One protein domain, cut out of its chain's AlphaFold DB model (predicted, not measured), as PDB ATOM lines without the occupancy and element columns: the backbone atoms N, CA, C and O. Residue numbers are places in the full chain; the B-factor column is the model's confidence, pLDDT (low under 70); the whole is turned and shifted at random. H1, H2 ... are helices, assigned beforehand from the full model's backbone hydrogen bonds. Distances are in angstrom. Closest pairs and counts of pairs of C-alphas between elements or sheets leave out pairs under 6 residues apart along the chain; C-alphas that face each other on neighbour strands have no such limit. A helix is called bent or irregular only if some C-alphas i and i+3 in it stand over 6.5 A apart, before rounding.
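This is residues 66 to 149 of the 159 residues of an uncharacterized protein of Candidatus Marinimicrobia bacterium (UniProt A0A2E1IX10). Five helices are strung one after another in an open, zigzag chain that never folds back into a core, with no helix touching another. The long H1 is a straight arm at one end, H2 turns off sharply from it, and the short H3, H4 and H5 follow in further turns to the other end. The printed part has 84 residues, with helices H1 to H5 in that order and no named strand; the class is all helix. The whole is extended, with a radius of gyration of the C-alphas of 22.7 A and spans of 79 by 28 by 25 A.

H1, residues 66 to 88, begins at C-alpha 66 (-40.611, 46.929, 14.799) and is 35.4 A long. It is irregular, but only just: C-alphas 66 and 69 are 6.6 A apart. H2, residues 91 to 108, is 26.4 A long. H3 holds residues 111 to 117, H4 residues 125 to 134. H5, residues 137 to 148, ends at C-alpha 148 (-46.551, -14.222, -33.643).

H1 and H2 are close but not clearly touching; their closest C-alphas, of Lys 88 and Glu 94, are 7.3 A apart. Their lines are about perpendicular, at 73 degrees. H2 and H3 meet only through their link. H3 and H4 are apart. H4 and H5 are only just apart, closest at 8.0 A. In H2, H3, H4 and H5 every O i to N i+4 pair is within hydrogen-bond range; in H1, 16 of 19 are.

The C-alphas farthest apart, of Lys 66 and Tyr 149, are 79.3 A apart. The printed part has no cut and no long link. Mean pLDDT of the printed part is 71.3; residues 66 to 68, 87 to 97 and 118 to 149 are under 70.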
ATOM      1  N   LYS A  66     -39.410  47.003  15.642       69.50
ATOM      2  CA  LYS A  66     -40.611  46.929  14.799       69.50
ATOM      3  C   LYS A  66     -40.328  46.782  13.293       69.50
ATOM      4  O   LYS A  66     -41.243  46.447  12.556       69.50
ATOM      5  N   TYR A  67     -39.117  47.020  12.798       68.38
ATOM      6  CA  TYR A  67     -38.820  46.798  11.373       68.38
ATOM      7  C   TYR A  67     -38.149  45.450  11.091       68.38
ATOM      8  O   TYR A  67     -38.147  45.014   9.943       68.38
ATOM      9  N   LEU A  68     -37.651  44.747  12.115       67.81
ATOM     10  CA  LEU A  68     -36.929  43.485  11.928       67.81
ATOM     11  C   LEU A  68     -37.849  42.317  11.538       67.81
ATOM     12  O   LEU A  68     -37.453  41.491  10.719       67.81
ATOM     13  N   TYR A  69     -39.096  42.272  12.031       75.56
ATOM     14  CA  TYR A  69     -40.022  41.175  11.697       75.56
ATOM     15  C   TYR A  69     -40.405  41.141  10.208       75.56
ATOM     16  O   TYR A  69     -40.681  40.075   9.667       75.56
ATOM     17  N   ARG A  70     -40.393  42.295   9.520       77.00
ATOM     18  CA  ARG A  70     -40.719  42.372   8.086       77.00
ATOM     19  C   ARG A  70     -39.643  41.711   7.231       77.00
ATOM     20  O   ARG A  70     -39.959  40.947   6.328       77.00
ATOM     21  N   TYR A  71     -38.379  41.973   7.552       82.12
ATOM     22  CA  TYR A  71     -37.248  41.352   6.865       82.12
ATOM     23  C   TYR A  71     -37.063  39.885   7.267       82.12
ATOM     24  O   TYR A  71     -36.678  39.072   6.433       82.12
ATOM     25  N   SER A  72     -37.411  39.521   8.508       81.69
ATOM     26  CA  SER A  72     -37.391  38.130   8.977       81.69
ATOM     27  C   SER A  72     -38.298  37.216   8.146       81.69
ATOM     28  O   SER A  72     -37.869  36.124   7.792       81.69
ATOM     29  N   ALA A  73     -39.497  37.669   7.764       83.31
ATOM     30  CA  ALA A  73     -40.394  36.888   6.910       83.31
ATOM     31  C   ALA A  73     -39.787  36.604   5.521       83.31
ATOM     32  O   ALA A  73     -39.835  35.474   5.046       83.31
ATOM     33  N   ILE A  74     -39.159  37.609   4.898       87.12
ATOM     34  CA  ILE A  74     -38.503  37.467   3.585       87.12
ATOM     35  C   ILE A  74     -37.310  36.505   3.675       87.12
ATOM     36  O   ILE A  74     -37.145  35.641   2.815       87.12
ATOM     37  N   ALA A  75     -36.501  36.619   4.732       90.31
ATOM     38  CA  ALA A  75     -35.359  35.739   4.959       90.31
ATOM     39  C   ALA A  75     -35.781  34.279   5.187       90.31
ATOM     40  O   ALA A  75     -35.134  33.379   4.663       90.31
ATOM     41  N   LEU A  76     -36.883  34.036   5.909       90.50
ATOM     42  CA  LEU A  76     -37.428  32.688   6.098       90.50
ATOM     43  C   LEU A  76     -37.877  32.066   4.775       90.50
ATOM     44  O   LEU A  76     -37.542  30.917   4.506       90.50
ATOM     45  N   ILE A  77     -38.579  32.827   3.931       90.25
ATOM     46  CA  ILE A  77     -39.031  32.347   2.617       90.25
ATOM     47  C   ILE A  77     -37.832  31.986   1.730       90.25
ATOM     48  O   ILE A  77     -37.815  30.913   1.134       90.25
ATOM     49  N   LEU A  78     -36.800  32.834   1.687       92.31
ATOM     50  CA  LEU A  78     -35.565  32.542   0.948       92.31
ATOM     51  C   LEU A  78     -34.821  31.327   1.514       92.31
ATOM     52  O   LEU A  78     -34.331  30.503   0.749       92.31
ATOM     53  N   SER A  79     -34.756  31.191   2.838       89.88
ATOM     54  CA  SER A  79     -34.090  30.058   3.485       89.88
ATOM     55  C   SER A  79     -34.819  28.739   3.224       89.88
ATOM     56  O   SER A  79     -34.163  27.722   3.028       89.88
ATOM     57  N   ILE A  80     -36.156  28.757   3.177       91.38
ATOM     58  CA  ILE A  80     -36.983  27.609   2.782       91.38
ATOM     59  C   ILE A  80     -36.745  27.263   1.313       91.38
ATOM     60  O   ILE A  80     -36.535  26.100   0.996       91.38
ATOM     61  N   PHE A  81     -36.714  28.258   0.423       90.44
ATOM     62  CA  PHE A  81     -36.447  28.033  -0.998       90.44
ATOM     63  C   PHE A  81     -35.062  27.409  -1.234       90.44
ATOM     64  O   PHE A  81     -34.946  26.413  -1.937       90.44
ATOM     65  N   ILE A  82     -34.022  27.932  -0.578       88.38
ATOM     66  CA  ILE A  82     -32.661  27.376  -0.642       88.38
ATOM     67  C   ILE A  82     -32.612  25.961  -0.052       88.38
ATOM     68  O   ILE A  82     -31.888  25.108  -0.557       88.38
ATOM     69  N   TYR A  83     -33.361  25.694   1.019       85.69
ATOM     70  CA  TYR A  83     -33.442  24.361   1.615       85.69
ATOM     71  C   TYR A  83     -34.106  23.350   0.670       85.69
ATOM     72  O   TYR A  83     -33.585  22.251   0.510       85.69
ATOM     73  N   ILE A  84     -35.190  23.739  -0.008       81.81
ATOM     74  CA  ILE A  84     -35.875  22.913  -1.015       81.81
ATOM     75  C   ILE A  84     -34.971  22.657  -2.229       81.81
ATOM     76  O   ILE A  84     -34.884  21.526  -2.692       81.81
ATOM     77  N   GLU A  85     -34.253  23.670  -2.718       76.50
ATOM     78  CA  GLU A  85     -33.313  23.492  -3.834       76.50
ATOM     79  C   GLU A  85     -32.163  22.543  -3.455       76.50
ATOM     80  O   GLU A  85     -31.769  21.689  -4.242       76.50
ATOM     81  N   ASN A  86     -31.654  22.631  -2.219       74.06
ATOM     82  CA  ASN A  86     -30.656  21.683  -1.722       74.06
ATOM     83  C   ASN A  86     -31.217  20.263  -1.567       74.06
ATOM     84  O   ASN A  86     -30.478  19.327  -1.841       74.06
ATOM     85  N   LEU A  87     -32.495  20.123  -1.184       69.31
ATOM     86  CA  LEU A  87     -33.235  18.853  -1.102       69.31
ATOM     87  C   LEU A  87     -33.452  18.176  -2.465       69.31
ATOM     88  O   LEU A  87     -33.665  16.969  -2.530       69.31
ATOM     89  N   LYS A  88     -33.450  18.950  -3.549       63.31
ATOM     90  CA  LYS A  88     -33.571  18.439  -4.915       63.31
ATOM     91  C   LYS A  88     -32.251  17.871  -5.440       63.31
ATOM     92  O   LYS A  88     -32.240  16.965  -6.261       63.31
ATOM     93  N   ASN A  89     -31.125  18.369  -4.930       62.72
ATOM     94  CA  ASN A  89     -29.793  17.910  -5.329       62.72
ATOM     95  C   ASN A  89     -29.403  16.552  -4.708       62.72
ATOM     96  O   ASN A  89     -28.361  15.999  -5.053       62.72
ATOM     97  N   ASN A  90     -30.212  16.009  -3.792       60.41
ATOM     98  CA  ASN A  90     -30.123  14.630  -3.309       60.41
ATOM     99  C   ASN A  90     -31.104  13.751  -4.091       60.41
ATOM    100  O   ASN A  90     -32.246  13.555  -3.680       60.41
ATOM    101  N   GLU A  91     -30.602  13.181  -5.187       61.22
ATOM    102  CA  GLU A  91     -31.284  12.233  -6.086       61.22
ATOM    103  C   GLU A  91     -32.001  11.079  -5.350       61.22
ATOM    104  O   GLU A  91     -32.952  10.499  -5.864       61.22
ATOM    105  N   THR A  92     -31.601  10.769  -4.111       58.75
ATOM    106  CA  THR A  92     -32.201   9.710  -3.288       58.75
ATOM    107  C   THR A  92     -33.630  10.015  -2.827       58.75
ATOM    108  O   THR A  92     -34.423   9.095  -2.668       58.75
ATOM    109  N   LEU A  93     -33.983  11.287  -2.616       56.69
ATOM    110  CA  LEU A  93     -35.282  11.663  -2.035       56.69
ATOM    111  C   LEU A  93     -36.386  11.773  -3.097       56.69
ATOM    112  O   LEU A  93     -37.550  11.525  -2.797       56.69
ATOM    113  N   GLU A  94     -36.023  12.085  -4.346       59.06
ATOM    114  CA  GLU A  94     -36.948  11.985  -5.484       59.06
ATOM    115  C   GLU A  94     -37.293  10.517  -5.794       59.06
ATOM    116  O   GLU A  94     -38.454  10.224  -6.080       59.06
ATOM    117  N   SER A  95     -36.326   9.592  -5.664       63.94
ATOM    118  CA  SER A  95     -36.549   8.149  -5.869       63.94
ATOM    119  C   SER A  95     -37.503   7.558  -4.832       63.94
ATOM    120  O   SER A  95     -38.467   6.905  -5.208       63.94
ATOM    121  N   GLU A  96     -37.301   7.835  -3.539       65.25
ATOM    122  CA  GLU A  96     -38.147   7.275  -2.469       65.25
ATOM    123  C   GLU A  96     -39.604   7.757  -2.552       65.25
ATOM    124  O   GLU A  96     -40.538   6.982  -2.347       65.25
ATOM    125  N   ILE A  97     -39.814   9.036  -2.878       69.19
ATOM    126  CA  ILE A  97     -41.159   9.595  -3.055       69.19
ATOM    127  C   ILE A  97     -41.809   9.031  -4.328       69.19
ATOM    128  O   ILE A  97     -42.995   8.707  -4.316       69.19
ATOM    129  N   GLY A  98     -41.045   8.900  -5.417       74.31
ATOM    130  CA  GLY A  98     -41.525   8.311  -6.666       74.31
ATOM    131  C   GLY A  98     -41.923   6.843  -6.512       74.31
ATOM    132  O   GLY A  98     -43.001   6.459  -6.959       74.31
ATOM    133  N   GLU A  99     -41.099   6.047  -5.832       75.62
ATOM    134  CA  GLU A  99     -41.368   4.635  -5.542       75.62
ATOM    135  C   GLU A  99     -42.624   4.464  -4.685       75.62
ATOM    136  O   GLU A  99     -43.480   3.657  -5.032       75.62
ATOM    137  N   TYR A 100     -42.810   5.290  -3.647       81.06
ATOM    138  CA  TYR A 100     -44.020   5.255  -2.817       81.06
ATOM    139  C   TYR A 100     -45.308   5.444  -3.633       81.06
ATOM    140  O   TYR A 100     -46.272   4.700  -3.454       81.06
ATOM    141  N   PHE A 101     -45.327   6.415  -4.552       82.62
ATOM    142  CA  PHE A 101     -46.502   6.666  -5.390       82.62
ATOM    143  C   PHE A 101     -46.732   5.576  -6.438       82.62
ATOM    144  O   PHE A 101     -47.881   5.271  -6.757       82.62
ATOM    145  N   ILE A 102     -45.660   4.992  -6.983       84.38
ATOM    146  CA  ILE A 102     -45.764   3.867  -7.918       84.38
ATOM    147  C   ILE A 102     -46.343   2.651  -7.193       84.38
ATOM    148  O   ILE A 102     -47.288   2.046  -7.694       84.38
ATOM    149  N   ASP A 103     -45.843   2.331  -6.001       84.81
ATOM    150  CA  ASP A 103     -46.327   1.207  -5.199       84.81
ATOM    151  C   ASP A 103     -47.793   1.382  -4.792       84.81
ATOM    152  O   ASP A 103     -48.586   0.448  -4.910       84.81
ATOM    153  N   GLU A 104     -48.182   2.585  -4.359       87.50
ATOM    154  CA  GLU A 104     -49.575   2.910  -4.039       87.50
ATOM    155  C   GLU A 104     -50.482   2.733  -5.263       87.50
ATOM    156  O   GLU A 104     -51.509   2.056  -5.186       87.50
ATOM    157  N   TYR A 105     -50.066   3.254  -6.419       84.50
ATOM    158  CA  TYR A 105     -50.824   3.142  -7.663       84.50
ATOM    159  C   TYR A 105     -50.962   1.689  -8.141       84.50
ATOM    160  O   TYR A 105     -52.042   1.297  -8.588       84.50
ATOM    161  N   LEU A 106     -49.909   0.875  -8.014       85.88
ATOM    162  CA  LEU A 106     -49.929  -0.555  -8.348       85.88
ATOM    163  C   LEU A 106     -50.746  -1.390  -7.353       85.88
ATOM    164  O   LEU A 106     -51.263  -2.443  -7.720       85.88
ATOM    165  N   MET A 107     -50.860  -0.945  -6.101       87.00
ATOM    166  CA  MET A 107     -51.673  -1.615  -5.086       87.00
ATOM    167  C   MET A 107     -53.163  -1.278  -5.225       87.00
ATOM    168  O   MET A 107     -54.010  -2.112  -4.904       87.00
ATOM    169  N   GLU A 108     -53.488  -0.076  -5.702       88.69
ATOM    170  CA  GLU A 108     -54.867   0.376  -5.896       88.69
ATOM    171  C   GLU A 108     -55.467  -0.080  -7.236       88.69
ATOM    172  O   GLU A 108     -56.659  -0.389  -7.296       88.69
ATOM    173  N   ASN A 109     -54.667  -0.161  -8.305       85.06
ATOM    174  CA  ASN A 109     -55.158  -0.430  -9.660       85.06
ATOM    175  C   ASN A 109     -54.797  -1.836 -10.143       85.06
ATOM    176  O   ASN A 109     -53.673  -2.308  -9.967       85.06
ATOM    177  N   SER A 110     -55.730  -2.504 -10.827       83.25
ATOM    178  CA  SER A 110     -55.423  -3.778 -11.477       83.25
ATOM    179  C   SER A 110     -54.615  -3.561 -12.760       83.25
ATOM    180  O   SER A 110     -54.696  -2.512 -13.398       83.25
ATOM    181  N   THR A 111     -53.873  -4.580 -13.205       81.56
ATOM    182  CA  THR A 111     -53.107  -4.526 -14.465       81.56
ATOM    183  C   THR A 111     -53.966  -4.111 -15.665       81.56
ATOM    184  O   THR A 111     -53.481  -3.417 -16.556       81.56
ATOM    185  N   TYR A 112     -55.244  -4.503 -15.687       79.31
ATOM    186  CA  TYR A 112     -56.169  -4.143 -16.762       79.31
ATOM    187  C   TYR A 112     -56.553  -2.660 -16.728       79.31
ATOM    188  O   TYR A 112     -56.591  -2.028 -17.780       79.31
ATOM    189  N   ASP A 113     -56.766  -2.094 -15.536       81.50
ATOM    190  CA  ASP A 113     -57.101  -0.673 -15.374       81.50
ATOM    191  C   ASP A 113     -55.932   0.226 -15.797       81.50
ATOM    192  O   ASP A 113     -56.123   1.257 -16.439       81.50
ATOM    193  N   ILE A 114     -54.705  -0.202 -15.489       82.44
ATOM    194  CA  ILE A 114     -53.476   0.494 -15.889       82.44
ATOM    195  C   ILE A 114     -53.300   0.438 -17.415       82.44
ATOM    196  O   ILE A 114     -52.942   1.438 -18.038       82.44
ATOM    197  N   ALA A 115     -53.575  -0.715 -18.033       76.81
ATOM    198  CA  ALA A 115     -53.464  -0.893 -19.480       76.81
ATOM    199  C   ALA A 115     -54.497  -0.067 -20.261       76.81
ATOM    200  O   ALA A 115     -54.171   0.467 -21.319       76.81
ATOM    201  N   ASP A 116     -55.714   0.090 -19.738       79.25
ATOM    202  CA  ASP A 116     -56.756   0.908 -20.374       79.25
ATOM    203  C   ASP A 116     -56.398   2.407 -20.366       79.25
ATOM    204  O   ASP A 116     -56.712   3.154 -21.292       79.25
ATOM    205  N   GLN A 117     -55.646   2.848 -19.353       73.19
ATOM    206  CA  GLN A 117     -55.108   4.209 -19.267       73.19
ATOM    207  C   GLN A 117     -53.875   4.427 -20.167       73.19
ATOM    208  O   GLN A 117     -53.481   5.572 -20.421       73.19
ATOM    209  N   PHE A 118     -53.265   3.355 -20.684       68.31
ATOM    210  CA  PHE A 118     -52.053   3.419 -21.494       68.31
ATOM    211  C   PHE A 118     -52.360   3.801 -22.951       68.31
ATOM    212  O   PHE A 118     -52.642   2.967 -23.812       68.31
ATOM    213  N   ASN A 119     -52.277   5.098 -23.263       64.38
ATOM    214  CA  ASN A 119     -52.503   5.603 -24.619       64.38
ATOM    215  C   ASN A 119     -51.191   5.759 -25.406       64.38
ATOM    216  O   ASN A 119     -50.503   6.780 -25.315       64.38
ATOM    217  N   LEU A 120     -50.885   4.765 -26.246       58.44
ATOM    218  CA  LEU A 120     -49.714   4.747 -27.135       58.44
ATOM    219  C   LEU A 120     -49.641   5.939 -28.100       58.44
ATOM    220  O   LEU A 120     -48.552   6.325 -28.516       58.44
ATOM    221  N   ASN A 121     -50.775   6.557 -28.440       59.34
ATOM    222  CA  ASN A 121     -50.812   7.646 -29.419       59.34
ATOM    223  C   ASN A 121     -50.239   8.963 -28.874       59.34
ATOM    224  O   ASN A 121     -50.022   9.894 -29.646       59.34
ATOM    225  N   ASN A 122     -50.023   9.057 -27.558       55.94
ATOM    226  CA  ASN A 122     -49.533  10.268 -26.898       55.94
ATOM    227  C   ASN A 122     -48.016  10.242 -26.625       55.94
ATOM    228  O   ASN A 122     -47.454  11.240 -26.177       55.94
ATOM    229  N   PHE A 123     -47.344   9.119 -26.903       56.28
ATOM    230  CA  PHE A 123     -45.894   8.992 -26.802       56.28
ATOM    231  C   PHE A 123     -45.257   9.253 -28.170       56.28
ATOM    232  O   PHE A 123     -45.525   8.552 -29.143       56.28
ATOM    233  N   GLY A 124     -44.412  10.286 -28.257       53.38
ATOM    234  CA  GLY A 124     -43.632  10.556 -29.468       53.38
ATOM    235  C   GLY A 124     -42.769   9.348 -29.846       53.38
ATOM    236  O   GLY A 124     -42.290   8.630 -28.966       53.38
ATOM    237  N   SER A 125     -42.550   9.141 -31.150       56.22
ATOM    238  CA  SER A 125     -41.758   8.033 -31.725       56.22
ATOM    239  C   SER A 125     -40.423   7.785 -31.019       56.22
ATOM    240  O   SER A 125     -39.938   6.658 -30.955       56.22
ATOM    241  N   ASP A 126     -39.855   8.840 -30.451       54.25
ATOM    242  CA  ASP A 126     -38.534   8.872 -29.841       54.25
ATOM    243  C   ASP A 126     -38.491   8.114 -28.500       54.25
ATOM    244  O   ASP A 126     -37.462   7.539 -28.142       54.25
ATOM    245  N   LEU A 127     -39.616   8.046 -27.776       52.62
ATOM    246  CA  LEU A 127     -39.735   7.286 -26.525       52.62
ATOM    247  C   LEU A 127     -39.876   5.779 -26.786       52.62
ATOM    248  O   LEU A 127     -39.257   4.989 -26.077       52.62
ATOM    249  N   ILE A 128     -40.594   5.382 -27.844       57.88
ATOM    250  CA  ILE A 128     -40.758   3.967 -28.232       57.88
ATOM    251  C   ILE A 128     -39.445   3.379 -28.771       57.88
ATOM    252  O   ILE A 128     -39.090   2.238 -28.474       57.88
ATOM    253  N   ILE A 129     -38.683   4.160 -29.541       53.81
ATOM    254  CA  ILE A 129     -37.380   3.717 -30.057       53.81
ATOM    255  C   ILE A 129     -36.381   3.529 -28.907       53.81
ATOM    256  O   ILE A 129     -35.633   2.551 -28.892       53.81
ATOM    257  N   ASN A 130     -36.388   4.419 -27.912       55.03
ATOM    258  CA  ASN A 130     -35.517   4.281 -26.748       55.03
ATOM    259  C   ASN A 130     -35.921   3.116 -25.840       55.03
ATOM    260  O   ASN A 130     -35.035   2.407 -25.368       55.03
ATOM    261  N   SER A 131     -37.218   2.853 -25.645       58.56
ATOM    262  CA  SER A 131     -37.654   1.678 -24.882       58.56
ATOM    263  C   SER A 131     -37.255   0.372 -25.569       58.56
ATOM    264  O   SER A 131     -36.789  -0.543 -24.902       58.56
ATOM    265  N   ALA A 132     -37.344   0.294 -26.901       56.25
ATOM    266  CA  ALA A 132     -36.917  -0.889 -27.653       56.25
ATOM    267  C   ALA A 132     -35.407  -1.174 -27.530       56.25
ATOM    268  O   ALA A 132     -35.004  -2.333 -27.548       56.25
ATOM    269  N   ASN A 133     -34.582  -0.134 -27.362       57.03
ATOM    270  CA  ASN A 133     -33.135  -0.266 -27.148       57.03
ATOM    271  C   ASN A 133     -32.752  -0.610 -25.695       57.03
ATOM    272  O   ASN A 133     -31.614  -1.003 -25.449       57.03
ATOM    273  N   LEU A 134     -33.671  -0.427 -24.740       54.59
ATOM    274  CA  LEU A 134     -33.477  -0.746 -23.319       54.59
ATOM    275  C   LEU A 134     -33.883  -2.187 -22.972       54.59
ATOM    276  O   LEU A 134     -33.497  -2.690 -21.918       54.59
ATOM    277  N   ILE A 135     -34.646  -2.850 -23.842       62.94
ATOM    278  CA  ILE A 135     -35.078  -4.241 -23.666       62.94
ATOM    279  C   ILE A 135     -33.927  -5.177 -24.069       62.94
ATOM    280  O   ILE A 135     -33.322  -5.015 -25.132       62.94
ATOM    281  N   SER A 136     -33.616  -6.164 -23.223       65.44
ATOM    282  CA  SER A 136     -32.641  -7.216 -23.536       65.44
ATOM    283  C   SER A 136     -33.025  -7.937 -24.834       65.44
ATOM    284  O   SER A 136     -34.204  -8.143 -25.118       65.44
ATOM    285  N   ILE A 137     -32.037  -8.370 -25.623       62.56
ATOM    286  CA  ILE A 137     -32.284  -9.117 -26.869       62.56
ATOM    287  C   ILE A 137     -33.143 -10.362 -26.598       62.56
ATOM    288  O   ILE A 137     -34.031 -10.668 -27.393       62.56
ATOM    289  N   ASP A 138     -32.931 -11.034 -25.464       67.44
ATOM    290  CA  ASP A 138     -33.695 -12.225 -25.075       67.44
ATOM    291  C   ASP A 138     -35.180 -11.900 -24.839       67.44
ATOM    292  O   ASP A 138     -36.070 -12.609 -25.316       67.44
ATOM    293  N   ASP A 139     -35.456 -10.769 -24.193       69.12
ATOM    294  CA  ASP A 139     -36.814 -10.303 -23.904       69.12
ATOM    295  C   ASP A 139     -37.530  -9.840 -25.185       69.12
ATOM    296  O   ASP A 139     -38.727 -10.066 -25.368       69.12
ATOM    297  N   MET A 140     -36.785  -9.265 -26.134       65.19
ATOM    298  CA  MET A 140     -37.295  -8.896 -27.458       65.19
ATOM    299  C   MET A 140     -37.735 -10.120 -28.273       65.19
ATOM    300  O   MET A 140     -38.738 -10.059 -28.991       65.19
ATOM    301  N   TYR A 141     -37.018 -11.244 -28.156       66.19
ATOM    302  CA  TYR A 141     -37.432 -12.508 -28.769       66.19
ATOM    303  C   TYR A 141     -38.709 -13.059 -28.130       66.19
ATOM    304  O   TYR A 141     -39.586 -13.510 -28.863       66.19
ATOM    305  N   LEU A 142     -38.856 -12.982 -26.804       67.50
ATOM    306  CA  LEU A 142     -40.078 -13.417 -26.115       67.50
ATOM    307  C   LEU A 142     -41.305 -12.601 -26.532       67.50
ATOM    308  O   LEU A 142     -42.353 -13.181 -26.811       67.50
ATOM    309  N   ILE A 143     -41.171 -11.278 -26.639       67.56
ATOM    310  CA  ILE A 143     -42.250 -10.406 -27.129       67.56
ATOM    311  C   ILE A 143     -42.635 -10.795 -28.560       67.56
ATOM    312  O   ILE A 143     -43.810 -11.004 -28.844       67.56
ATOM    313  N   LYS A 144     -41.647 -10.982 -29.447       63.84
ATOM    314  CA  LYS A 144     -41.901 -11.386 -30.837       63.84
ATOM    315  C   LYS A 144     -42.584 -12.752 -30.941       63.84
ATOM    316  O   LYS A 144     -43.487 -12.911 -31.755       63.84
ATOM    317  N   ILE A 145     -42.172 -13.722 -30.126       65.00
ATOM    318  CA  ILE A 145     -42.799 -15.049 -30.084       65.00
ATOM    319  C   ILE A 145     -44.256 -14.938 -29.621       65.00
ATOM    320  O   ILE A 145     -45.119 -15.577 -30.215       65.00
ATOM    321  N   ASN A 146     -44.536 -14.112 -28.612       61.88
ATOM    322  CA  ASN A 146     -45.888 -13.911 -28.090       61.88
ATOM    323  C   ASN A 146     -46.803 -13.137 -29.053       61.88
ATOM    324  O   ASN A 146     -48.001 -13.407 -29.080       61.88
ATOM    325  N   ASP A 147     -46.260 -12.222 -29.858       62.72
ATOM    326  CA  ASP A 147     -47.015 -11.539 -30.918       62.72
ATOM    327  C   ASP A 147     -47.347 -12.479 -32.087       62.72
ATOM    328  O   ASP A 147     -48.445 -12.431 -32.643       62.72
ATOM    329  N   GLU A 148     -46.400 -13.334 -32.483       54.94
ATOM    330  CA  GLU A 148     -46.551 -14.222 -33.643       54.94
ATOM    331  C   GLU A 148     -47.364 -15.485 -33.306       54.94
ATOM    332  O   GLU A 148     -48.098 -16.009 -34.146       54.94
ATOM    333  N   TYR A 149     -47.297 -15.929 -32.049       52.81
ATOM    334  CA  TYR A 149     -48.113 -16.996 -31.482       52.81
ATOM    335  C   TYR A 149     -48.579 -16.570 -30.088       52.81
ATOM    336  O   TYR A 149     -47.889 -16.857 -29.105       52.81
TER     337      TYR A 149